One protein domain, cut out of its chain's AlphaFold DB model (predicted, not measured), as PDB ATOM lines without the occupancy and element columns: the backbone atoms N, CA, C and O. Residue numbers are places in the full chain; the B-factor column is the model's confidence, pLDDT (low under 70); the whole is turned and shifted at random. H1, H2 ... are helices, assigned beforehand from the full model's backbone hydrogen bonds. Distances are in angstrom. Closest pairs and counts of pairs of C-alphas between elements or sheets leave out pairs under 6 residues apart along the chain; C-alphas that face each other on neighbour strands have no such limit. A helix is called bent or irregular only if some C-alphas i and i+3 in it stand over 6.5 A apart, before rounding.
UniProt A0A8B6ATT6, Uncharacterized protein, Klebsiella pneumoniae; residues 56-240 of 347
ATOM      1  N   THR A  56      68.052-107.299  89.513       49.06
ATOM      2  CA  THR A  56      69.404-107.003  89.029       49.06
ATOM      3  C   THR A  56      69.406-106.906  87.501       49.06
ATOM      4  O   THR A  56      69.671-107.902  86.829       49.06
ATOM      5  N   PRO A  57      69.117-105.730  86.900       46.16
ATOM      6  CA  PRO A  57      69.318-105.543  85.480       46.16
ATOM      7  C   PRO A  57      70.790-105.501  85.138       46.16
ATOM      8  O   PRO A  57      71.472-104.485  85.252       46.16
ATOM      9  N   GLU A  58      71.264-106.639  84.660       47.34
ATOM     10  CA  GLU A  58      72.595-106.809  84.117       47.34
ATOM     11  C   GLU A  58      72.533-106.694  82.595       47.34
ATOM     12  O   GLU A  58      72.317-107.669  81.877       47.34
ATOM     13  N   ILE A  59      72.721-105.477  82.079       42.53
ATOM     14  CA  ILE A  59      73.106-105.288  80.676       42.53
ATOM     15  C   ILE A  59      74.460-104.597  80.627       42.53
ATOM     16  O   ILE A  59      74.583-103.413  80.948       42.53
ATOM     17  N   CYS A  60      75.460-105.346  80.174       38.94
ATOM     18  CA  CYS A  60      76.685-104.841  79.565       38.94
ATOM     19  C   CYS A  60      77.127-105.857  78.507       38.94
ATOM     20  O   CYS A  60      77.821-106.816  78.830       38.94
ATOM     21  N   SER A  61      76.750-105.648  77.246       38.69
ATOM     22  CA  SER A  61      77.605-106.116  76.153       38.69
ATOM     23  C   SER A  61      78.425-104.915  75.690       38.69
ATOM     24  O   SER A  61      77.884-103.820  75.535       38.69
ATOM     25  N   GLU A  62      79.736-105.098  75.533       40.91
ATOM     26  CA  GLU A  62      80.667-104.034  75.129       40.91
ATOM     27  C   GLU A  62      80.428-103.538  73.692       40.91
ATOM     28  O   GLU A  62      81.108-102.611  73.263       40.91
ATOM     29  N   THR A  63      79.472-104.109  72.949       41.41
ATOM     30  CA  THR A  63      79.342-103.817  71.519       41.41
ATOM     31  C   THR A  63      77.975-103.371  71.015       41.41
ATOM     32  O   THR A  63      77.993-102.709  69.988       41.41
ATOM     33  N   GLU A  64      76.814-103.625  71.644       47.72
ATOM     34  CA  GLU A  64      75.554-103.295  70.922       47.72
ATOM     35  C   GLU A  64      74.239-103.172  71.715       47.72
ATOM     36  O   GLU A  64      73.177-103.007  71.121       47.72
ATOM     37  N   LEU A  65      74.262-103.211  73.048       54.84
ATOM     38  CA  LEU A  65      73.048-103.071  73.868       54.84
ATOM     39  C   LEU A  65      73.028-101.734  74.614       54.84
ATOM     40  O   LEU A  65      72.943-101.684  75.841       54.84
ATOM     41  N   ASP A  66      73.131-100.626  73.880       58.94
ATOM     42  CA  ASP A  66      73.042 -99.297  74.486       58.94
ATOM     43  C   ASP A  66      71.581 -98.899  74.738       58.94
ATOM     44  O   ASP A  66      71.040 -98.012  74.085       58.94
ATOM     45  N   ILE A  67      70.932 -99.561  75.700       61.41
ATOM     46  CA  ILE A  67      69.602 -99.195  76.220       61.41
ATOM     47  C   ILE A  67      69.643 -97.956  77.129       61.41
ATOM     48  O   ILE A  67      68.640 -97.638  77.764       61.41
ATOM     49  N   ARG A  68      70.792 -97.278  77.251       58.53
ATOM     50  CA  ARG A  68      70.956 -96.114  78.125       58.53
ATOM     51  C   ARG A  68      70.815 -94.812  77.351       58.53
ATOM     52  O   ARG A  68      71.011 -94.773  76.141       58.53
ATOM     53  N   ASP A  69      70.421 -93.747  78.025       62.06
ATOM     54  CA  ASP A  69      70.494 -92.399  77.468       62.06
ATOM     55  C   ASP A  69      71.906 -91.805  77.621       62.06
ATOM     56  O   ASP A  69      72.820 -92.430  78.167       62.06
ATOM     57  N   SER A  70      72.090 -90.580  77.120       63.56
ATOM     58  CA  SER A  70      73.350 -89.832  77.220       63.56
ATOM     59  C   SER A  70      73.824 -89.608  78.659       63.56
ATOM     60  O   SER A  70      75.010 -89.362  78.874       63.56
ATOM     61  N   ASP A  71      72.916 -89.721  79.629       57.66
ATOM     62  CA  ASP A  71      73.163 -89.471  81.047       57.66
ATOM     63  C   ASP A  71      73.474 -90.778  81.806       57.66
ATOM     64  O   ASP A  71      73.731 -90.770  83.013       57.66
ATOM     65  N   GLY A  72      73.488 -91.918  81.104       59.16
ATOM     66  CA  GLY A  72      73.797 -93.237  81.651       59.16
ATOM     67  C   GLY A  72      72.631 -93.915  82.378       59.16
ATOM     68  O   GLY A  72      72.840 -94.991  82.962       59.16
ATOM     69  N   LEU A  73      71.430 -93.322  82.330       57.94
ATOM     70  CA  LEU A  73      70.176 -93.880  82.840       57.94
ATOM     71  C   LEU A  73      69.542 -94.810  81.804       57.94
ATOM     72  O   LEU A  73      69.880 -94.777  80.628       57.94
ATOM     73  N   ILE A  74      68.620 -95.671  82.235       63.12
ATOM     74  CA  ILE A  74      67.905 -96.588  81.338       63.12
ATOM     75  C   ILE A  74      66.880 -95.804  80.497       63.12
ATOM     76  O   ILE A  74      66.026 -95.111  81.052       63.12
ATOM     77  N   SER A  75      66.932 -95.956  79.171       68.56
ATOM     78  CA  SER A  75      66.038 -95.310  78.206       68.56
ATOM     79  C   SER A  75      64.847 -96.195  77.823       68.56
ATOM     80  O   SER A  75      64.992 -97.258  77.210       68.56
ATOM     81  N   PHE A  76      63.648 -95.686  78.110       67.62
ATOM     82  CA  PHE A  76      62.367 -96.316  77.782       67.62
ATOM     83  C   PHE A  76      62.149 -96.536  76.308       67.62
ATOM     84  O   PHE A  76      61.714 -97.599  75.876       67.62
ATOM     85  N   GLU A  77      62.443 -95.495  75.548       70.06
ATOM     86  CA  GLU A  77      62.228 -95.472  74.118       70.06
ATOM     87  C   GLU A  77      63.084 -96.539  73.435       70.06
ATOM     88  O   GLU A  77      62.588 -97.288  72.595       70.06
ATOM     89  N   LYS A  78      64.342 -96.681  73.867       72.19
ATOM     90  CA  LYS A  78      65.250 -97.700  73.339       72.19
ATOM     91  C   LYS A  78      64.788 -99.114  73.690       72.19
ATOM     92  O   LYS A  78      64.770 -99.975  72.816       72.19
ATOM     93  N   ILE A  79      64.364 -99.362  74.932       71.44
ATOM     94  CA  ILE A  79      63.829-100.677  75.327       71.44
ATOM     95  C   ILE A  79      62.549-100.996  74.551       71.44
ATOM     96  O   ILE A  79      62.407-102.112  74.058       71.44
ATOM     97  N   HIS A  80      61.656-100.019  74.381       71.81
ATOM     98  CA  HIS A  80      60.460-100.184  73.564       71.81
ATOM     99  C   HIS A  80      60.826-100.556  72.128       71.81
ATOM    100  O   HIS A  80      60.322-101.541  71.611       71.81
ATOM    101  N   GLN A  81      61.745 -99.833  71.486       74.25
ATOM    102  CA  GLN A  81      62.154-100.133  70.112       74.25
ATOM    103  C   GLN A  81      62.675-101.568  69.944       74.25
ATOM    104  O   GLN A  81      62.355-102.204  68.938       74.25
ATOM    105  N   GLN A  82      63.427-102.073  70.926       76.56
ATOM    106  CA  GLN A  82      64.022-103.411  70.889       76.56
ATOM    107  C   GLN A  82      63.033-104.532  71.238       76.56
ATOM    108  O   GLN A  82      63.044-105.580  70.595       76.56
ATOM    109  N   LEU A  83      62.171-104.321  72.239       77.62
ATOM    110  CA  LEU A  83      61.201-105.322  72.697       77.62
ATOM    111  C   LEU A  83      59.855-105.255  71.965       77.62
ATOM    112  O   LEU A  83      59.004-106.122  72.151       77.62
ATOM    113  N   ASN A  84      59.631-104.248  71.123       79.88
ATOM    114  CA  ASN A  84      58.382-104.135  70.389       79.88
ATOM    115  C   ASN A  84      58.283-105.244  69.330       79.88
ATOM    116  O   ASN A  84      58.999-105.265  68.323       79.88
ATOM    117  N   HIS A  85      57.321-106.144  69.535       77.00
ATOM    118  CA  HIS A  85      57.007-107.237  68.620       77.00
ATOM    119  C   HIS A  85      56.674-106.757  67.194       77.00
ATOM    120  O   HIS A  85      56.915-107.489  66.233       77.00
ATOM    121  N   GLN A  86      56.160-105.533  67.034       79.81
ATOM    122  CA  GLN A  86      55.871-104.923  65.731       79.81
ATOM    123  C   GLN A  86      57.143-104.635  64.925       79.81
ATOM    124  O   GLN A  86      57.083-104.601  63.700       79.81
ATOM    125  N   ASN A  87      58.291-104.491  65.590       79.12
ATOM    126  CA  ASN A  87      59.597-104.406  64.939       79.12
ATOM    127  C   ASN A  87      60.222-105.797  64.795       79.12
ATOM    128  O   ASN A  87      60.758-106.143  63.741       79.12
ATOM    129  N   PHE A  88      60.133-106.608  65.851       83.88
ATOM    130  CA  PHE A  88      60.808-107.899  65.920       83.88
ATOM    131  C   PHE A  88      60.259-108.915  64.913       83.88
ATOM    132  O   PHE A  88      61.032-109.527  64.176       83.88
ATOM    133  N   ILE A  89      58.937-109.107  64.856       83.00
ATOM    134  CA  ILE A  89      58.328-110.163  64.033       83.00
ATOM    135  C   ILE A  89      58.578-109.915  62.537       83.00
ATOM    136  O   ILE A  89      59.075-110.831  61.878       83.00
ATOM    137  N   PRO A  90      58.322-108.718  61.969       83.94
ATOM    138  CA  PRO A  90      58.566-108.481  60.547       83.94
ATOM    139  C   PRO A  90      60.044-108.576  60.164       83.94
ATOM    140  O   PRO A  90      60.355-109.142  59.121       83.94
ATOM    141  N   LYS A  91      60.962-108.086  61.014       84.38
ATOM    142  CA  LYS A  91      62.415-108.142  60.765       84.38
ATOM    143  C   LYS A  91      62.940-109.579  60.673       84.38
ATOM    144  O   LYS A  91      63.915-109.827  59.973       84.38
ATOM    145  N   ASN A  92      62.304-110.505  61.388       86.62
ATOM    146  CA  ASN A  92      62.737-111.897  61.494       86.62
ATOM    147  C   ASN A  92      61.913-112.869  60.637       86.62
ATOM    148  O   ASN A  92      62.321-114.011  60.433       86.62
ATOM    149  N   SER A  93      60.778-112.426  60.094       81.50
ATOM    150  CA  SER A  93      59.958-113.225  59.183       81.50
ATOM    151  C   SER A  93      60.673-113.381  57.838       81.50
ATOM    152  O   SER A  93      60.679-112.466  57.020       81.50
ATOM    153  N   GLY A  94      61.295-114.541  57.614       80.00
ATOM    154  CA  GLY A  94      62.092-114.810  56.410       80.00
ATOM    155  C   GLY A  94      63.519-114.256  56.461       80.00
ATOM    156  O   GLY A  94      64.176-114.174  55.422       80.00
ATOM    157  N   ALA A  95      64.007-113.874  57.646       85.94
ATOM    158  CA  ALA A  95      65.422-113.584  57.844       85.94
ATOM    159  C   ALA A  95      66.265-114.851  57.640       85.94
ATOM    160  O   ALA A  95      65.770-115.970  57.773       85.94
ATOM    161  N   ASN A  96      67.549-114.672  57.331       90.94
ATOM    162  CA  ASN A  96      68.468-115.803  57.319       90.94
ATOM    163  C   ASN A  96      68.679-116.348  58.744       90.94
ATOM    164  O   ASN A  96      68.489-115.634  59.735       90.94
ATOM    165  N   ASP A  97      69.106-117.606  58.822       87.88
ATOM    166  CA  ASP A  97      69.234-118.352  60.077       87.88
ATOM    167  C   ASP A  97      70.091-117.620  61.120       87.88
ATOM    168  O   ASP A  97      69.704-117.492  62.283       87.88
ATOM    169  N   LYS A  98      71.221-117.049  60.684       85.69
ATOM    170  CA  LYS A  98      72.146-116.319  61.556       85.69
ATOM    171  C   LYS A  98      71.506-115.070  62.174       85.69
ATOM    172  O   LYS A  98      71.612-114.854  63.376       85.69
ATOM    173  N   VAL A  99      70.817-114.262  61.367       86.31
ATOM    174  CA  VAL A  99      70.166-113.023  61.822       86.31
ATOM    175  C   VAL A  99      69.006-113.332  62.767       86.31
ATOM    176  O   VAL A  99      68.829-112.628  63.763       86.31
ATOM    177  N   LEU A 100      68.226-114.380  62.483       88.81
ATOM    178  CA  LEU A 100      67.141-114.818  63.363       88.81
ATOM    179  C   LEU A 100      67.677-115.245  64.737       88.81
ATOM    180  O   LEU A 100      67.118-114.847  65.765       88.81
ATOM    181  N   LEU A 101      68.761-116.024  64.756       85.56
ATOM    182  CA  LEU A 101      69.403-116.479  65.986       85.56
ATOM    183  C   LEU A 101      69.944-115.300  66.811       85.56
ATOM    184  O   LEU A 101      69.615-115.177  67.992       85.56
ATOM    185  N   GLU A 102      70.698-114.393  66.186       83.00
ATOM    186  CA  GLU A 102      71.262-113.206  66.847       83.00
ATOM    187  C   GLU A 102      70.170-112.300  67.435       83.00
ATOM    188  O   GLU A 102      70.228-111.943  68.613       83.00
ATOM    189  N   ASN A 103      69.132-111.972  66.654       84.38
ATOM    190  CA  ASN A 103      68.025-111.144  67.136       84.38
ATOM    191  C   ASN A 103      67.264-111.834  68.283       84.38
ATOM    192  O   ASN A 103      66.873-111.165  69.238       84.38
ATOM    193  N   THR A 104      67.054-113.154  68.212       86.25
ATOM    194  CA  THR A 104      66.370-113.923  69.268       86.25
ATOM    195  C   THR A 104      67.146-113.881  70.579       86.25
ATOM    196  O   THR A 104      66.576-113.552  71.622       86.25
ATOM    197  N   ILE A 105      68.453-114.150  70.529       82.62
ATOM    198  CA  ILE A 105      69.328-114.063  71.701       82.62
ATOM    199  C   ILE A 105      69.296-112.643  72.270       82.62
ATOM    200  O   ILE A 105      69.133-112.470  73.475       82.62
ATOM    201  N   HIS A 106      69.387-111.627  71.410       79.25
ATOM    202  CA  HIS A 106      69.345-110.225  71.816       79.25
ATOM    203  C   HIS A 106      68.042-109.863  72.542       79.25
ATOM    204  O   HIS A 106      68.074-109.277  73.624       79.25
ATOM    205  N   TYR A 107      66.896-110.266  71.992       85.06
ATOM    206  CA  TYR A 107      65.585-110.016  72.587       85.06
ATOM    207  C   TYR A 107      65.460-110.656  73.978       85.06
ATOM    208  O   TYR A 107      65.058-110.003  74.944       85.06
ATOM    209  N   LEU A 108      65.865-111.925  74.102       81.94
ATOM    210  CA  LEU A 108      65.826-112.648  75.373       81.94
ATOM    211  C   LEU A 108      66.819-112.090  76.397       81.94
ATOM    212  O   LEU A 108      66.488-112.049  77.578       81.94
ATOM    213  N   LEU A 109      67.992-111.607  75.972       76.31
ATOM    214  CA  LEU A 109      68.953-110.945  76.861       76.31
ATOM    215  C   LEU A 109      68.357-109.669  77.462       76.31
ATOM    216  O   LEU A 109      68.474-109.452  78.668       76.31
ATOM    217  N   ILE A 110      67.676-108.852  76.651       76.00
ATOM    218  CA  ILE A 110      67.009-107.644  77.150       76.00
ATOM    219  C   ILE A 110      65.908-108.025  78.140       76.00
ATOM    220  O   ILE A 110      65.881-107.484  79.243       76.00
ATOM    221  N   MET A 111      65.038-108.986  77.818       80.50
ATOM    222  CA  MET A 111      63.994-109.409  78.762       80.50
ATOM    223  C   MET A 111      64.558-110.013  80.054       80.50
ATOM    224  O   MET A 111      64.078-109.689  81.142       80.50
ATOM    225  N   ALA A 112      65.583-110.863  79.962       76.25
ATOM    226  CA  ALA A 112      66.222-111.489  81.118       76.25
ATOM    227  C   ALA A 112      66.859-110.441  82.031       76.25
ATOM    228  O   ALA A 112      66.747-110.541  83.251       76.25
ATOM    229  N   SER A 113      67.449-109.394  81.449       69.94
ATOM    230  CA  SER A 113      67.987-108.285  82.225       69.94
ATOM    231  C   SER A 113      66.905-107.563  83.030       69.94
ATOM    232  O   SER A 113      67.145-107.205  84.168       69.94
ATOM    233  N   ILE A 114      65.668-107.433  82.547       73.25
ATOM    234  CA  ILE A 114      64.609-106.792  83.349       73.25
ATOM    235  C   ILE A 114      64.347-107.575  84.652       73.25
ATOM    236  O   ILE A 114      63.972-106.978  85.658       73.25
ATOM    237  N   THR A 115      64.572-108.894  84.647       68.25
ATOM    238  CA  THR A 115      64.230-109.806  85.752       68.25
ATOM    239  C   THR A 115      65.429-110.371  86.521       68.25
ATOM    240  O   THR A 115      65.226-111.184  87.425       68.25
ATOM    241  N   GLY A 116      66.662-109.993  86.161       60.53
ATOM    242  CA  GLY A 116      67.891-110.545  86.748       60.53
ATOM    243  C   GLY A 116      68.061-112.058  86.561       60.53
ATOM    244  O   GLY A 116      68.629-112.734  87.420       60.53
ATOM    245  N   ASP A 117      67.529-112.640  85.477       63.00
ATOM    246  CA  ASP A 117      67.579-114.094  85.282       63.00
ATOM    247  C   ASP A 117      68.947-114.589  84.772       63.00
ATOM    248  O   ASP A 117      69.211-114.679  83.569       63.00
ATOM    249  N   ASN A 118      69.801-115.008  85.712       58.56
ATOM    250  CA  ASN A 118      71.123-115.589  85.436       58.56
ATOM    251  C   ASN A 118      71.079-116.941  84.701       58.56
ATOM    252  O   ASN A 118      72.118-117.423  84.240       58.56
ATOM    253  N   THR A 119      69.913-117.585  84.587       59.34
ATOM    254  CA  THR A 119      69.783-118.898  83.931       59.34
ATOM    255  C   THR A 119      70.125-118.801  82.448       59.34
ATOM    256  O   THR A 119      70.862-119.636  81.928       59.34
ATOM    257  N   PHE A 120      69.660-117.741  81.782       61.78
ATOM    258  CA  PHE A 120      69.947-117.520  80.368       61.78
ATOM    259  C   PHE A 120      71.392-117.063  80.128       61.78
ATOM    260  O   PHE A 120      72.044-117.492  79.177       61.78
ATOM    261  N   GLN A 121      71.932-116.247  81.035       58.44
ATOM    262  CA  GLN A 121      73.306-115.750  80.943       58.44
ATOM    263  C   GLN A 121      74.351-116.874  81.026       58.44
ATOM    264  O   GLN A 121      75.310-116.883  80.259       58.44
ATOM    265  N   LYS A 122      74.143-117.867  81.905       60.53
ATOM    266  CA  LYS A 122      75.013-119.056  81.997       60.53
ATOM    267  C   LYS A 122      75.062-119.856  80.698       60.53
ATOM    268  O   LYS A 122      76.052-120.531  80.438       60.53
ATOM    269  N   TRP A 123      73.994-119.790  79.910       56.88
ATOM    270  CA  TRP A 123      73.835-120.576  78.698       56.88
ATOM    271  C   TRP A 123      74.399-119.870  77.454       56.88
ATOM    272  O   TRP A 123      75.058-120.506  76.639       56.88
ATOM    273  N   CYS A 124      74.241-118.547  77.337       53.47
ATOM    274  CA  CYS A 124      74.752-117.781  76.190       53.47
ATOM    275  C   CYS A 124      76.244-117.396  76.286       53.47
ATOM    276  O   CYS A 124      76.785-116.810  75.348       53.47
ATOM    277  N   ASN A 125      76.914-117.656  77.416       47.69
ATOM    278  CA  ASN A 125      78.306-117.266  77.672       47.69
ATOM    279  C   ASN A 125      78.664-115.750  77.563       47.69
ATOM    280  O   ASN A 125      79.858-115.451  77.422       47.69
ATOM    281  N   PRO A 126      77.746-114.751  77.614       49.78
ATOM    282  CA  PRO A 126      78.179-113.364  77.680       49.78
ATOM    283  C   PRO A 126      78.845-113.120  79.038       49.78
ATOM    284  O   PRO A 126      78.270-113.391  80.092       49.78
ATOM    285  N   LYS A 127      80.069-112.582  79.025       43.59
ATOM    286  CA  LYS A 127      80.710-112.048  80.232       43.59
ATOM    287  C   LYS A 127      79.964-110.786  80.658       43.59
ATOM    288  O   LYS A 127      80.313-109.688  80.231       43.59
ATOM    289  N   LEU A 128      78.934-110.947  81.474       43.59
ATOM    290  CA  LEU A 128      78.251-109.831  82.110       43.59
ATOM    291  C   LEU A 128      79.036-109.453  83.369       43.59
ATOM    292  O   LEU A 128      79.464-110.312  84.137       43.59
ATOM    293  N   ARG A 129      79.316-108.158  83.531       40.44
ATOM    294  CA  ARG A 129      79.856-107.638  84.788       40.44
ATOM    295  C   ARG A 129      78.675-107.418  85.723       40.44
ATOM    296  O   ARG A 129      77.774-106.663  85.356       40.44
ATOM    297  N   GLU A 130      78.727-108.000  86.919       41.12
ATOM    298  CA  GLU A 130      77.963-107.491  88.059       41.12
ATOM    299  C   GLU A 130      78.273-105.995  88.157       41.12
ATOM    300  O   GLU A 130      79.432-105.585  88.277       41.12
ATOM    301  N   LYS A 131      77.251-105.157  88.008       43.06
ATOM    302  CA  LYS A 131      77.377-103.744  88.340       43.06
ATOM    303  C   LYS A 131      76.620-103.523  89.634       43.06
ATOM    304  O   LYS A 131      75.494-103.995  89.761       43.06
ATOM    305  N   ASP A 132      77.225-102.745  90.526       40.41
ATOM    306  CA  ASP A 132      76.681-102.277  91.806       40.41
ATOM    307  C   ASP A 132      75.461-101.348  91.613       40.41
ATOM    308  O   ASP A 132      75.451-100.201  92.062       40.41
ATOM    309  N   TYR A 133      74.428-101.769  90.876       41.75
ATOM    310  CA  TYR A 133      73.172-101.032  90.828       41.75
ATOM    311  C   TYR A 133      72.383-101.357  92.089       41.75
ATOM    312  O   TYR A 133      71.552-102.260  92.140       41.75
ATOM    313  N   ASN A 134      72.696-100.613  93.142       46.66
ATOM    314  CA  ASN A 134      72.038-100.743  94.419       46.66
ATOM    315  C   ASN A 134      70.647-100.104  94.325       46.66
ATOM    316  O   ASN A 134      70.499 -98.890  94.475       46.66
ATOM    317  N   LEU A 135      69.606-100.905  94.051       46.97
ATOM    318  CA  LEU A 135      68.222-100.410  94.039       46.97
ATOM    319  C   LEU A 135      67.902 -99.654  95.340       46.97
ATOM    320  O   LEU A 135      67.182 -98.659  95.306       46.97
ATOM    321  N   PHE A 136      68.506-100.076  96.457       45.12
ATOM    322  CA  PHE A 136      68.385 -99.452  97.772       45.12
ATOM    323  C   PHE A 136      68.696 -97.946  97.771       45.12
ATOM    324  O   PHE A 136      68.026 -97.199  98.482       45.12
ATOM    325  N   ASP A 137      69.625 -97.478  96.932       47.19
ATOM    326  CA  ASP A 137      70.019 -96.064  96.879       47.19
ATOM    327  C   ASP A 137      69.067 -95.204  96.027       47.19
ATOM    328  O   ASP A 137      69.148 -93.974  96.049       47.19
ATOM    329  N   ASN A 138      68.145 -95.821  95.271       56.94
ATOM    330  CA  ASN A 138      67.382 -95.131  94.229       56.94
ATOM    331  C   ASN A 138      65.883 -95.486  94.173       56.94
ATOM    332  O   ASN A 138      65.214 -95.205  93.177       56.94
ATOM    333  N   ILE A 139      65.298 -96.077  95.218       62.06
ATOM    334  CA  ILE A 139      63.855 -96.369  95.233       62.06
ATOM    335  C   ILE A 139      63.052 -95.127  95.587       62.06
ATOM    336  O   ILE A 139      62.920 -94.703  96.734       62.06
ATOM    337  N   ASN A 140      62.458 -94.554  94.552       67.75
ATOM    338  CA  ASN A 140      61.480 -93.492  94.655       67.75
ATOM    339  C   ASN A 140      60.275 -93.826  93.761       67.75
ATOM    340  O   ASN A 140      60.318 -94.733  92.930       67.75
ATOM    341  N   GLY A 141      59.183 -93.078  93.930       67.38
ATOM    342  CA  GLY A 141      57.953 -93.334  93.172       67.38
ATOM    343  C   GLY A 141      58.136 -93.220  91.655       67.38
ATOM    344  O   GLY A 141      57.443 -93.906  90.916       67.38
ATOM    345  N   ARG A 142      59.096 -92.404  91.193       70.50
ATOM    346  CA  ARG A 142      59.417 -92.267  89.769       70.50
ATOM    347  C   ARG A 142      60.047 -93.551  89.235       70.50
ATOM    348  O   ARG A 142      59.571 -94.057  88.232       70.50
ATOM    349  N   ASN A 143      61.045 -94.106  89.918       70.94
ATOM    350  CA  ASN A 143      61.743 -95.316  89.474       70.94
ATOM    351  C   ASN A 143      60.855 -96.574  89.523       70.94
ATOM    352  O   ASN A 143      60.989 -97.445  88.670       70.94
ATOM    353  N   ILE A 144      59.898 -96.646  90.455       73.88
ATOM    354  CA  ILE A 144      58.890 -97.721  90.464       73.88
ATOM    355  C   ILE A 144      57.905 -97.579  89.304       73.88
ATOM    356  O   ILE A 144      57.613 -98.574  88.652       73.88
ATOM    357  N   ALA A 145      57.406 -96.370  89.029       74.56
ATOM    358  CA  ALA A 145      56.522 -96.141  87.882       74.56
ATOM    359  C   ALA A 145      57.222 -96.523  86.569       74.56
ATOM    360  O   ALA A 145      56.686 -97.276  85.768       74.56
ATOM    361  N   ILE A 146      58.480 -96.102  86.447       72.94
ATOM    362  CA  ILE A 146      59.414 -96.485  85.390       72.94
ATOM    363  C   ILE A 146      59.464 -98.015  85.213       72.94
ATOM    364  O   ILE A 146      59.224 -98.536  84.129       72.94
ATOM    365  N   LEU A 147      59.726 -98.758  86.286       74.62
ATOM    366  CA  LEU A 147      59.790-100.219  86.249       74.62
ATOM    367  C   LEU A 147      58.452-100.874  85.878       74.62
ATOM    368  O   LEU A 147      58.413-101.829  85.106       74.62
ATOM    369  N   LYS A 148      57.355-100.339  86.411       80.88
ATOM    370  CA  LYS A 148      55.991-100.790  86.137       80.88
ATOM    371  C   LYS A 148      55.651-100.670  84.656       80.88
ATOM    372  O   LYS A 148      55.130-101.622  84.081       80.88
ATOM    373  N   ASP A 149      55.999 -99.546  84.041       80.00
ATOM    374  CA  ASP A 149      55.755 -99.299  82.622       80.00
ATOM    375  C   ASP A 149      56.527-100.297  81.742       80.00
ATOM    376  O   ASP A 149      55.945-100.882  80.827       80.00
ATOM    377  N   TYR A 150      57.799-100.582  82.066       77.25
ATOM    378  CA  TYR A 150      58.594-101.597  81.357       77.25
ATOM    379  C   TYR A 150      57.955-102.981  81.393       77.25
ATOM    380  O   TYR A 150      57.857-103.671  80.372       77.25
ATOM    381  N   ILE A 151      57.549-103.394  82.589       83.25
ATOM    382  CA  ILE A 151      57.005-104.723  82.825       83.25
ATOM    383  C   ILE A 151      55.664-104.872  82.115       83.25
ATOM    384  O   ILE A 151      55.459-105.864  81.419       83.25
ATOM    385  N   ASN A 152      54.790-103.867  82.213       87.12
ATOM    386  CA  ASN A 152      53.497-103.872  81.535       87.12
ATOM    387  C   ASN A 152      53.659-103.956  80.017       87.12
ATOM    388  O   ASN A 152      53.086-104.848  79.404       87.12
ATOM    389  N   MET A 153      54.505-103.113  79.422       83.94
ATOM    390  CA  MET A 153      54.761-103.127  77.977       83.94
ATOM    391  C   MET A 153      55.278-104.491  77.486       83.94
ATOM    392  O   MET A 153      54.880-104.989  76.429       83.94
ATOM    393  N   THR A 154      56.191-105.098  78.246       83.31
ATOM    394  CA  THR A 154      56.778-106.393  77.883       83.31
ATOM    395  C   THR A 154      55.747-107.514  78.002       83.31
ATOM    396  O   THR A 154      55.650-108.362  77.115       83.31
ATOM    397  N   ILE A 155      54.933-107.487  79.062       89.56
ATOM    398  CA  ILE A 155      53.831-108.432  79.253       89.56
ATOM    399  C   ILE A 155      52.775-108.276  78.156       89.56
ATOM    400  O   ILE A 155      52.350-109.277  77.597       89.56
ATOM    401  N   GLU A 156      52.397-107.056  77.776       88.06
ATOM    402  CA  GLU A 156      51.447-106.818  76.681       88.06
ATOM    403  C   GLU A 156      51.942-107.417  75.356       88.06
ATOM    404  O   GLU A 156      51.176-108.038  74.616       88.06
ATOM    405  N   SER A 157      53.241-107.287  75.064       85.50
ATOM    406  CA  SER A 157      53.844-107.916  73.881       85.50
ATOM    407  C   SER A 157      53.818-109.445  73.968       85.50
ATOM    408  O   SER A 157      53.489-110.110  72.981       85.50
ATOM    409  N   TYR A 158      54.099-109.998  75.151       89.81
ATOM    410  CA  TYR A 158      53.997-111.433  75.424       89.81
ATOM    411  C   TYR A 158      52.561-111.952  75.257       89.81
ATOM    412  O   TYR A 158      52.348-112.945  74.567       89.81
ATOM    413  N   GLU A 159      51.565-111.268  75.814       90.12
ATOM    414  CA  GLU A 159      50.153-111.659  75.745       90.12
ATOM    415  C   GLU A 159      49.586-111.539  74.325       90.12
ATOM    416  O   GLU A 159      48.811-112.387  73.888       90.12
ATOM    417  N   SER A 160      49.987-110.507  73.577       88.38
ATOM    418  CA  SER A 160      49.447-110.251  72.239       88.38
ATOM    419  C   SER A 160      50.013-111.185  71.167       88.38
ATOM    420  O   SER A 160      49.291-111.601  70.257       88.38
ATOM    421  N   ARG A 161      51.319-111.483  71.222       90.06
ATOM    422  CA  ARG A 161      52.039-112.190  70.147       90.06
ATOM    423  C   ARG A 161      52.928-113.330  70.632       90.06
ATOM    424  O   ARG A 161      53.722-113.843  69.843       90.06
ATOM    425  N   GLY A 162      52.772-113.763  71.882       89.56
ATOM    426  CA  GLY A 162      53.599-114.787  72.517       89.56
ATOM    427  C   GLY A 162      53.792-116.030  71.658       89.56
ATOM    428  O   GLY A 162      54.928-116.394  71.385       89.56
ATOM    429  N   ASP A 163      52.718-116.623  71.137       92.44
ATOM    430  CA  ASP A 163      52.803-117.850  70.332       92.44
ATOM    431  C   ASP A 163      53.617-117.673  69.039       92.44
ATOM    432  O   ASP A 163      54.400-118.544  68.658       92.44
ATOM    433  N   GLN A 164      53.485-116.518  68.381       91.19
ATOM    434  CA  GLN A 164      54.248-116.208  67.166       91.19
ATOM    435  C   GLN A 164      55.729-115.984  67.481       91.19
ATOM    436  O   GLN A 164      56.596-116.435  66.734       91.19
ATOM    437  N   MET A 165      56.026-115.334  68.608       90.88
ATOM    438  CA  MET A 165      57.400-115.174  69.081       90.88
ATOM    439  C   MET A 165      58.022-116.519  69.455       90.88
ATOM    440  O   MET A 165      59.130-116.815  69.020       90.88
ATOM    441  N   LYS A 166      57.286-117.377  70.169       93.50
ATOM    442  CA  LYS A 166      57.726-118.731  70.526       93.50
ATOM    443  C   LYS A 166      58.036-119.575  69.297       93.50
ATOM    444  O   LYS A 166      59.024-120.298  69.305       93.50
ATOM    445  N   HIS A 167      57.248-119.455  68.228       93.50
ATOM    446  CA  HIS A 167      57.559-120.123  66.964       93.50
ATOM    447  C   HIS A 167      58.932-119.695  66.424       93.50
ATOM    448  O   HIS A 167      59.767-120.550  66.144       93.50
ATOM    449  N   LEU A 168      59.194-118.385  66.324       91.88
ATOM    450  CA  LEU A 168      60.497-117.862  65.885       91.88
ATOM    451  C   LEU A 168      61.637-118.314  66.808       91.88
ATOM    452  O   LEU A 168      62.712-118.675  66.334       91.88
ATOM    453  N   PHE A 169      61.390-118.347  68.115       92.38
ATOM    454  CA  PHE A 169      62.362-118.786  69.110       92.38
ATOM    455  C   PHE A 169      62.671-120.278  69.009       92.38
ATOM    456  O   PHE A 169      63.827-120.669  69.135       92.38
ATOM    457  N   ASN A 170      61.677-121.117  68.724       92.44
ATOM    458  CA  ASN A 170      61.903-122.538  68.473       92.44
ATOM    459  C   ASN A 170      62.721-122.746  67.193       92.44
ATOM    460  O   ASN A 170      63.673-123.520  67.207       92.44
ATOM    461  N   THR A 171      62.433-121.995  66.124       91.44
ATOM    462  CA  THR A 171      63.249-122.026  64.900       91.44
ATOM    463  C   THR A 171      64.696-121.603  65.175       91.44
ATOM    464  O   THR A 171      65.626-122.289  64.755       91.44
ATOM    465  N   ALA A 172      64.910-120.519  65.928       89.00
ATOM    466  CA  ALA A 172      66.247-120.086  66.339       89.00
ATOM    467  C   ALA A 172      66.978-121.158  67.168       89.00
ATOM    468  O   ALA A 172      68.170-121.390  66.981       89.00
ATOM    469  N   TYR A 173      66.260-121.847  68.055       88.44
ATOM    470  CA  TYR A 173      66.823-122.913  68.879       88.44
ATOM    471  C   TYR A 173      67.280-124.110  68.032       88.44
ATOM    472  O   TYR A 173      68.375-124.633  68.233       88.44
ATOM    473  N   GLU A 174      66.486-124.507  67.035       88.00
ATOM    474  CA  GLU A 174      66.860-125.555  66.079       88.00
ATOM    475  C   GLU A 174      68.087-125.177  65.239       88.00
ATOM    476  O   GLU A 174      68.937-126.030  64.974       88.00
ATOM    477  N   ILE A 175      68.206-123.908  64.835       87.88
ATOM    478  CA  ILE A 175      69.390-123.393  64.129       87.88
ATOM    479  C   ILE A 175      70.633-123.556  65.005       87.88
ATOM    480  O   ILE A 175      71.626-124.129  64.562       87.88
ATOM    481  N   GLN A 176      70.568-123.123  66.264       84.62
ATOM    482  CA  GLN A 176      71.697-123.231  67.188       84.62
ATOM    483  C   GLN A 176      72.083-124.686  67.482       84.62
ATOM    484  O   GLN A 176      73.271-125.017  67.537       84.62
ATOM    485  N   LEU A 177      71.092-125.570  67.642       82.06
ATOM    486  CA  LEU A 177      71.320-127.010  67.776       82.06
ATOM    487  C   LEU A 177      72.102-127.552  66.577       82.06
ATOM    488  O   LEU A 177      73.128-128.209  66.757       82.06
ATOM    489  N   LYS A 178      71.668-127.218  65.356       82.31
ATOM    490  CA  LYS A 178      72.366-127.616  64.128       82.31
ATOM    491  C   LYS A 178      73.784-127.066  64.075       82.31
ATOM    492  O   LYS A 178      74.698-127.833  63.804       82.31
ATOM    493  N   GLU A 179      73.999-125.782  64.361       81.81
ATOM    494  CA  GLU A 179      75.343-125.185  64.370       81.81
ATOM    495  C   GLU A 179      76.286-125.874  65.362       81.81
ATOM    496  O   GLU A 179      77.475-126.020  65.081       81.81
ATOM    497  N   THR A 180      75.755-126.351  66.487       76.56
ATOM    498  CA  THR A 180      76.543-127.044  67.513       76.56
ATOM    499  C   THR A 180      76.857-128.495  67.124       76.56
ATOM    500  O   THR A 180      77.953-128.979  67.398       76.56
ATOM    501  N   ILE A 181      75.934-129.188  66.448       77.69
ATOM    502  CA  ILE A 181      76.102-130.586  66.004       77.69
ATOM    503  C   ILE A 181      76.944-130.683  64.716       77.69
ATOM    504  O   ILE A 181      77.732-131.618  64.550       77.69
ATOM    505  N   ASN A 182      76.833-129.703  63.816       80.69
ATOM    506  CA  ASN A 182      77.441-129.703  62.479       80.69
ATOM    507  C   ASN A 182      78.970-129.966  62.468       80.69
ATOM    508  O   ASN A 182      79.425-130.747  61.634       80.69
ATOM    509  N   PRO A 183      79.800-129.435  63.391       77.88
ATOM    510  CA  PRO A 183      81.223-129.785  63.459       77.88
ATOM    511  C   PRO A 183      81.486-131.291  63.641       77.88
ATOM    512  O   PRO A 183      82.411-131.834  63.030       77.88
ATOM    513  N   HIS A 184      80.663-131.975  64.441       78.56
ATOM    514  CA  HIS A 184      80.760-133.421  64.653       78.56
ATOM    515  C   HIS A 184      80.261-134.200  63.434       78.56
ATOM    516  O   HIS A 184      80.905-135.166  63.019       78.56
ATOM    517  N   GLU A 185      79.186-133.728  62.799       81.50
ATOM    518  CA  GLU A 185      78.657-134.302  61.561       81.50
ATOM    519  C   GLU A 185      79.661-134.184  60.398       81.50
ATOM    520  O   GLU A 185      79.918-135.155  59.685       81.50
ATOM    521  N   ILE A 186      80.321-133.030  60.243       83.56
ATOM    522  CA  ILE A 186      81.425-132.827  59.291       83.56
ATOM    523  C   ILE A 186      82.576-133.794  59.592       83.56
ATOM    524  O   ILE A 186      83.145-134.390  58.671       83.56
ATOM    525  N   GLY A 187      82.927-133.976  60.870       82.94
ATOM    526  CA  GLY A 187      83.930-134.948  61.310       82.94
ATOM    527  C   GLY A 187      83.585-136.379  60.887       82.94
ATOM    528  O   GLY A 187      84.406-137.052  60.254       82.94
ATOM    529  N   TYR A 188      82.349-136.806  61.151       86.88
ATOM    530  CA  TYR A 188      81.824-138.113  60.761       86.88
ATOM    531  C   TYR A 188      81.812-138.304  59.238       86.88
ATOM    532  O   TYR A 188      82.319-139.305  58.729       86.88
ATOM    533  N   ASN A 189      81.317-137.322  58.484       88.06
ATOM    534  CA  ASN A 189      81.263-137.375  57.023       88.06
ATOM    535  C   ASN A 189      82.665-137.467  56.401       88.06
ATOM    536  O   ASN A 189      82.900-138.274  55.495       88.06
ATOM    537  N   ASN A 190      83.630-136.711  56.931       88.62
ATOM    538  CA  ASN A 190      85.032-136.798  56.522       88.62
ATOM    539  C   ASN A 190      85.639-138.175  56.817       88.62
ATOM    540  O   ASN A 190      86.398-138.702  55.997       88.62
ATOM    541  N   PHE A 191      85.316-138.765  57.971       89.75
ATOM    542  CA  PHE A 191      85.715-140.130  58.305       89.75
ATOM    543  C   PHE A 191      85.116-141.139  57.316       89.75
ATOM    544  O   PHE A 191      85.861-141.924  56.729       89.75
ATOM    545  N   MET A 192      83.810-141.068  57.051       90.88
ATOM    546  CA  MET A 192      83.109-141.981  56.142       90.88
ATOM    547  C   MET A 192      83.620-141.888  54.698       90.88
ATOM    548  O   MET A 192      83.777-142.914  54.034       90.88
ATOM    549  N   ALA A 193      83.956-140.688  54.219       90.62
ATOM    550  CA  ALA A 193      84.549-140.499  52.897       90.62
ATOM    551  C   ALA A 193      85.923-141.185  52.772       90.62
ATOM    552  O   ALA A 193      86.187-141.879  51.786       90.62
ATOM    553  N   ARG A 194      86.790-141.045  53.787       89.31
ATOM    554  CA  ARG A 194      88.085-141.753  53.838       89.31
ATOM    555  C   ARG A 194      87.887-143.260  53.947       89.31
ATOM    556  O   ARG A 194      88.573-144.013  53.262       89.31
ATOM    557  N   HIS A 195      86.935-143.683  54.775       90.19
ATOM    558  CA  HIS A 195      86.604-145.086  54.982       90.19
ATOM    559  C   HIS A 195      86.193-145.763  53.672       90.19
ATOM    560  O   HIS A 195      86.760-146.790  53.306       90.19
ATOM    561  N   LYS A 196      85.302-145.124  52.904       92.00
ATOM    562  CA  LYS A 196      84.884-145.594  51.579       92.00
ATOM    563  C   LYS A 196      86.062-145.728  50.610       92.00
ATOM    564  O   LYS A 196      86.213-146.770  49.981       92.00
ATOM    565  N   LYS A 197      86.929-144.711  50.531       91.75
ATOM    566  CA  LYS A 197      88.104-144.726  49.643       91.75
ATOM    567  C   LYS A 197      89.072-145.868  49.976       91.75
ATOM    568  O   LYS A 197      89.594-146.508  49.070       91.75
ATOM    569  N   ASN A 198      89.298-146.129  51.263       90.50
ATOM    570  CA  ASN A 198      90.165-147.221  51.699       90.50
ATOM    571  C   ASN A 198      89.563-148.588  51.356       90.50
ATOM    572  O   ASN A 198      90.279-149.446  50.851       90.50
ATOM    573  N   ILE A 199      88.252-148.778  51.556       90.62
ATOM    574  CA  ILE A 199      87.551-150.012  51.162       90.62
ATOM    575  C   ILE A 199      87.695-150.263  49.656       90.62
ATOM    576  O   ILE A 199      88.056-151.366  49.254       90.62
ATOM    577  N   GLU A 200      87.455-149.243  48.826       91.81
ATOM    578  CA  GLU A 200      87.605-149.347  47.368       91.81
ATOM    579  C   GLU A 200      89.043-149.699  46.954       91.81
ATOM    580  O   GLU A 200      89.241-150.413  45.972       91.81
ATOM    581  N   GLN A 201      90.047-149.219  47.694       90.94
ATOM    582  CA  GLN A 201      91.451-149.535  47.439       90.94
ATOM    583  C   GLN A 201      91.773-150.998  47.774       90.94
ATOM    584  O   GLN A 201      92.290-151.701  46.914       90.94
ATOM    585  N   PHE A 202      91.376-151.493  48.952       91.75
ATOM    586  CA  PHE A 202      91.547-152.910  49.305       91.75
ATOM    587  C   PHE A 202      90.839-153.847  48.315       91.75
ATOM    588  O   PHE A 202      91.391-154.873  47.925       91.75
ATOM    589  N   GLN A 203      89.638-153.473  47.853       89.06
ATOM    590  CA  GLN A 203      88.907-154.225  46.828       89.06
ATOM    591  C   GLN A 203      89.645-154.263  45.483       89.06
ATOM    592  O   GLN A 203      89.622-155.292  44.810       89.06
ATOM    593  N   LYS A 204      90.303-153.165  45.086       93.00
ATOM    594  CA  LYS A 204      91.135-153.116  43.871       93.00
ATOM    595  C   LYS A 204      92.413-153.938  44.005       93.00
ATOM    596  O   LYS A 204      92.815-154.573  43.035       93.00
ATOM    597  N   ASP A 205      93.018-153.927  45.187       91.19
ATOM    598  CA  ASP A 205      94.278-154.617  45.466       91.19
ATOM    599  C   ASP A 205      94.079-156.126  45.723       91.19
ATOM    600  O   ASP A 205      95.045-156.887  45.736       91.19
ATOM    601  N   GLY A 206      92.828-156.581  45.887       90.31
ATOM    602  CA  GLY A 206      92.475-157.985  46.131       90.31
ATOM    603  C   GLY A 206      92.767-158.475  47.556       90.31
ATOM    604  O   GLY A 206      92.659-159.673  47.820       90.31
ATOM    605  N   ASP A 207      93.120-157.572  48.474       92.31
ATOM    606  CA  ASP A 207      93.473-157.878  49.865       92.31
ATOM    607  C   ASP A 207      92.225-157.922  50.764       92.31
ATOM    608  O   ASP A 207      91.849-156.956  51.437       92.31
ATOM    609  N   MET A 208      91.546-159.070  50.741       88.56
ATOM    610  CA  MET A 208      90.305-159.283  51.493       88.56
ATOM    611  C   MET A 208      90.531-159.477  52.999       88.56
ATOM    612  O   MET A 208      89.669-159.089  53.793       88.56
ATOM    613  N   ASP A 209      91.681-160.024  53.399       89.19
ATOM    614  CA  ASP A 209      92.035-160.209  54.812       89.19
ATOM    615  C   ASP A 209      92.387-158.857  55.459       89.19
ATOM    616  O   ASP A 209      91.898-158.536  56.548       89.19
ATOM    617  N   GLY A 210      93.152-158.009  54.756       87.62
ATOM    618  CA  GLY A 210      93.444-156.637  55.172       87.62
ATOM    619  C   GLY A 210      92.201-155.748  55.227       87.62
ATOM    620  O   GLY A 210      92.053-154.958  56.164       87.62
ATOM    621  N   LEU A 211      91.248-155.930  54.303       90.06
ATOM    622  CA  LEU A 211      89.942-155.266  54.358       90.06
ATOM    623  C   LEU A 211      89.170-155.623  55.637       90.06
ATOM    624  O   LEU A 211      88.607-154.736  56.283       90.06
ATOM    625  N   GLN A 212      89.139-156.905  56.016       90.44
ATOM    626  CA  GLN A 212      88.451-157.355  57.229       90.44
ATOM    627  C   GLN A 212      89.083-156.773  58.500       90.44
ATOM    628  O   GLN A 212      88.359-156.276  59.369       90.44
ATOM    629  N   ASP A 213      90.415-156.784  58.603       91.31
ATOM    630  CA  ASP A 213      91.132-156.189  59.738       91.31
ATOM    631  C   ASP A 213      90.935-154.663  59.796       91.31
ATOM    632  O   ASP A 213      90.680-154.100  60.865       91.31
ATOM    633  N   TYR A 214      90.953-153.990  58.641       92.25
ATOM    634  CA  TYR A 214      90.676-152.559  58.543       92.25
ATOM    635  C   TYR A 214      89.260-152.202  59.012       92.25
ATOM    636  O   TYR A 214      89.107-151.308  59.846       92.25
ATOM    637  N   ILE A 215      88.226-152.900  58.524       90.50
ATOM    638  CA  ILE A 215      86.832-152.665  58.938       90.50
ATOM    639  C   ILE A 215      86.691-152.870  60.448       90.50
ATOM    640  O   ILE A 215      86.124-152.019  61.134       90.50
ATOM    641  N   LYS A 216      87.276-153.947  60.988       92.19
ATOM    642  CA  LYS A 216      87.246-154.239  62.427       92.19
ATOM    643  C   LYS A 216      87.905-153.137  63.262       92.19
ATOM    644  O   LYS A 216      87.421-152.828  64.348       92.19
ATOM    645  N   LYS A 217      88.984-152.528  62.762       90.69
ATOM    646  CA  LYS A 217      89.656-151.387  63.405       90.69
ATOM    647  C   LYS A 217      88.900-150.071  63.240       90.69
ATOM    648  O   LYS A 217      89.016-149.221  64.112       90.69
ATOM    649  N   ALA A 218      88.153-149.886  62.151       88.62
ATOM    650  CA  ALA A 218      87.410-148.662  61.853       88.62
ATOM    651  C   ALA A 218      86.061-148.571  62.592       88.62
ATOM    652  O   ALA A 218      85.640-147.469  62.947       88.62
ATOM    653  N   GLU A 219      85.405-149.706  62.853       88.19
ATOM    654  CA  GLU A 219      84.084-149.751  63.496       88.19
ATOM    655  C   GLU A 219      84.042-149.046  64.871       88.19
ATOM    656  O   GLU A 219      83.147-148.226  65.073       88.19
ATOM    657  N   PRO A 220      85.020-149.224  65.788       90.38
ATOM    658  CA  PRO A 220      85.040-148.487  67.054       90.38
ATOM    659  C   PRO A 220      85.088-146.962  66.881       90.38
ATOM    660  O   PRO A 220      84.450-146.240  67.642       90.38
ATOM    661  N   PHE A 221      85.800-146.454  65.868       86.31
ATOM    662  CA  PHE A 221      85.861-145.013  65.599       86.31
ATOM    663  C   PHE A 221      84.529-144.484  65.076       86.31
ATOM    664  O   PHE A 221      84.082-143.427  65.511       86.31
ATOM    665  N   LYS A 222      83.871-145.231  64.182       86.62
ATOM    666  CA  LYS A 222      82.530-144.895  63.689       86.62
ATOM    667  C   LYS A 222      81.531-144.790  64.846       86.62
ATOM    668  O   LYS A 222      80.806-143.803  64.930       86.62
ATOM    669  N   GLN A 223      81.536-145.778  65.741       87.38
ATOM    670  CA  GLN A 223      80.673-145.792  66.923       87.38
ATOM    671  C   GLN A 223      80.999-144.645  67.889       87.38
ATOM    672  O   GLN A 223      80.083-144.043  68.436       87.38
ATOM    673  N   SER A 224      82.279-144.283  68.045       86.69
ATOM    674  CA  SER A 224      82.682-143.116  68.844       86.69
ATOM    675  C   SER A 224      82.075-141.819  68.310       86.69
ATOM    676  O   SER A 224      81.500-141.072  69.088       86.69
ATOM    677  N   TYR A 225      82.136-141.564  66.996       83.62
ATOM    678  CA  TYR A 225      81.550-140.349  66.415       83.62
ATOM    679  C   TYR A 225      80.029-140.277  66.603       83.62
ATOM    680  O   TYR A 225      79.513-139.212  66.930       83.62
ATOM    681  N   ILE A 226      79.321-141.397  66.415       84.06
ATOM    682  CA  ILE A 226      77.867-141.468  66.631       84.06
ATOM    683  C   ILE A 226      77.548-141.209  68.108       84.06
ATOM    684  O   ILE A 226      76.723-140.354  68.415       84.06
ATOM    685  N   SER A 227      78.259-141.879  69.019       86.56
ATOM    686  CA  SER A 227      78.078-141.696  70.460       86.56
ATOM    687  C   SER A 227      78.394-140.271  70.916       86.56
ATOM    688  O   SER A 227      77.715-139.769  71.809       86.56
ATOM    689  N   ASP A 228      79.409-139.624  70.342       82.44
ATOM    690  CA  ASP A 228      79.744-138.236  70.654       82.44
ATOM    691  C   ASP A 228      78.615-137.305  70.190       82.44
ATOM    692  O   ASP A 228      78.140-136.496  70.982       82.44
ATOM    693  N   MET A 229      78.124-137.459  68.953       81.12
ATOM    694  CA  MET A 229      76.986-136.681  68.439       81.12
ATOM    695  C   MET A 229      75.734-136.839  69.313       81.12
ATOM    696  O   MET A 229      75.152-135.836  69.722       81.12
ATOM    697  N   GLU A 230      75.365-138.075  69.663       83.06
ATOM    698  CA  GLU A 230      74.221-138.365  70.539       83.06
ATOM    699  C   GLU A 230      74.399-137.759  71.937       83.06
ATOM    700  O   GLU A 230      73.464-137.196  72.507       83.06
ATOM    701  N   LYS A 231      75.610-137.840  72.501       83.19
ATOM    702  CA  LYS A 231      75.912-137.271  73.817       83.19
ATOM    703  C   LYS A 231      75.784-135.749  73.808       83.19
ATOM    704  O   LYS A 231      75.196-135.197  74.736       83.19
ATOM    705  N   TYR A 232      76.293-135.080  72.774       75.62
ATOM    706  CA  TYR A 232      76.164-133.629  72.631       75.62
ATOM    707  C   TYR A 232      74.708-133.202  72.438       75.62
ATOM    708  O   TYR A 232      74.261-132.264  73.096       75.62
ATOM    709  N   GLU A 233      73.941-133.910  71.608       77.62
ATOM    710  CA  GLU A 233      72.511-133.642  71.440       77.62
ATOM    711  C   GLU A 233      71.760-133.776  72.774       77.62
ATOM    712  O   GLU A 233      71.016-132.876  73.167       77.62
ATOM    713  N   GLN A 234      72.033-134.838  73.540       80.44
ATOM    714  CA  GLN A 234      71.452-135.034  74.871       80.44
ATOM    715  C   GLN A 234      71.887-133.972  75.887       80.44
ATOM    716  O   GLN A 234      71.090-133.576  76.737       80.44
ATOM    717  N   GLU A 235      73.142-133.520  75.855       75.12
ATOM    718  CA  GLU A 235      73.629-132.457  76.740       75.12
ATOM    719  C   GLU A 235      72.970-131.111  76.429       75.12
ATOM    720  O   GLU A 235      72.611-130.388  77.360       75.12
ATOM    721  N   ILE A 236      72.730-130.794  75.154       71.25
ATOM    722  CA  ILE A 236      72.048-129.552  74.776       71.25
ATOM    723  C   ILE A 236      70.550-129.643  75.071       71.25
ATOM    724  O   ILE A 236      69.995-128.692  75.610       71.25
ATOM    725  N   MET A 237      69.907-130.787  74.818       72.94
ATOM    726  CA  MET A 237      68.491-131.010  75.146       72.94
ATOM    727  C   MET A 237      68.177-130.936  76.649       72.94
ATOM    728  O   MET A 237      67.017-130.761  77.017       72.94
ATOM    729  N   LYS A 238      69.180-131.055  77.530       77.44
ATOM    730  CA  LYS A 238      69.013-130.788  78.971       77.44
ATOM    731  C   LYS A 238      68.854-129.300  79.285       77.44
ATOM    732  O   LYS A 238      68.350-128.971  80.358       77.44
ATOM    733  N   ASN A 239      69.299-128.414  78.395       74.75
ATOM    734  CA  ASN A 239      69.117-126.980  78.555       74.75
ATOM    735  C   ASN A 239      67.700-126.576  78.130       74.75
ATOM    736  O   ASN A 239      67.133-127.175  77.213       74.75
ATOM    737  N   PRO A 240      67.113-125.557  78.777       81.06
ATOM    738  CA  PRO A 240      65.807-125.063  78.380       81.06
ATOM    739  C   PRO A 240      65.863-124.455  76.974       81.06
ATOM    740  O   PRO A 240      66.824-123.768  76.622       81.06
TER     741      PRO A 240
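This is residues 56 to 240 of the 347 residues of an uncharacterized protein of Klebsiella pneumoniae (UniProt A0A8B6ATT6). A long two-helix arm, H5b with H6 folded back along it, reaches out from a head where H1, H2 and H3 pack on the bent helix H5 near its bend and H4 packs on H3. Residues 136 to 142 stick out. The printed part has 185 residues with six named helices, H1 to H6 in that order, and no named strand: all helix, mostly aligned, with 6 of 8 touching pairs at a shallow tilt. It is extended, with a radius of gyration of the C-alphas of 24.8 A, a rod spanning 86 by 35 by 27 A.

H1, residues 76 to 83, touches H3, residues 97 to 115, at Leu 83 and Tyr 107, the closest C-alphas, 6.4 A apart. H2, residues 85 to 92, and H3 form a hairpin and only just touch, with 3 pairs of C-alphas within 8 A, Asn 92 and Leu 100 closest at 5.6 A. H3 and H4, residues 118 to 124, form another, closest at C-alphas 112 and 120, 7.1 A. H5, residues 141 to 205, is one helix by its hydrogen bonds but bent, C-alphas 160 and 163 being 8.5 A apart; its arms, H5a to residue 160 and H5b from 163, stand at a steep tilt of 59 degrees. H5b is irregular, C-alphas 180 and 183 being 6.8 A apart, with a kink of 42 degrees near residue 182. H5a touches H1 with residues 150 to 157 alone, closest at C-alphas 154 and 83, 6.9 A. H5b touches H3 with residues 168 to 176 alone, closest at C-alphas 172 and 101, 4.8 A, and H2 at C-alphas 165 and 89, 7.2 A. H6, residues 208 to 237, one helix by its hydrogen bonds, is bent too, C-alphas 217 and 220 being 6.6 A apart, into H6a to residue 217 and H6b from 220. H5b and H6a form a hairpin, closest at C-alphas 202 and 211, 5.8 A; H6b touches H5b at a shallow tilt of 3 degrees, opposite ways, closest at C-alphas 225 and 188, 6.1 A. Every O i to N i+4 pair is within hydrogen-bond range in H1, H5a, H6a and H6b, against 3 of 4 in H2, 14 of 15 in H3, 2 of 3 in H4 and 37 of 39 in H5b.

H1 begins at C-alpha 76 (62.367, -96.316, 77.782). H3 is 27.5 A long, H5a 28.2 A, H5b 60.7 A and H6b 25.4 A, ending at C-alpha 237 (68.491, -131.010, 75.146).

The farthest C-alphas, of Gly 141 and Gly 206, are 87.1 A apart. The printed part has no cut; the link from H4 to H5, 16 residues, is long. The pLDDT is under 70 at residues 56 to 76, 113 and 115 to 141.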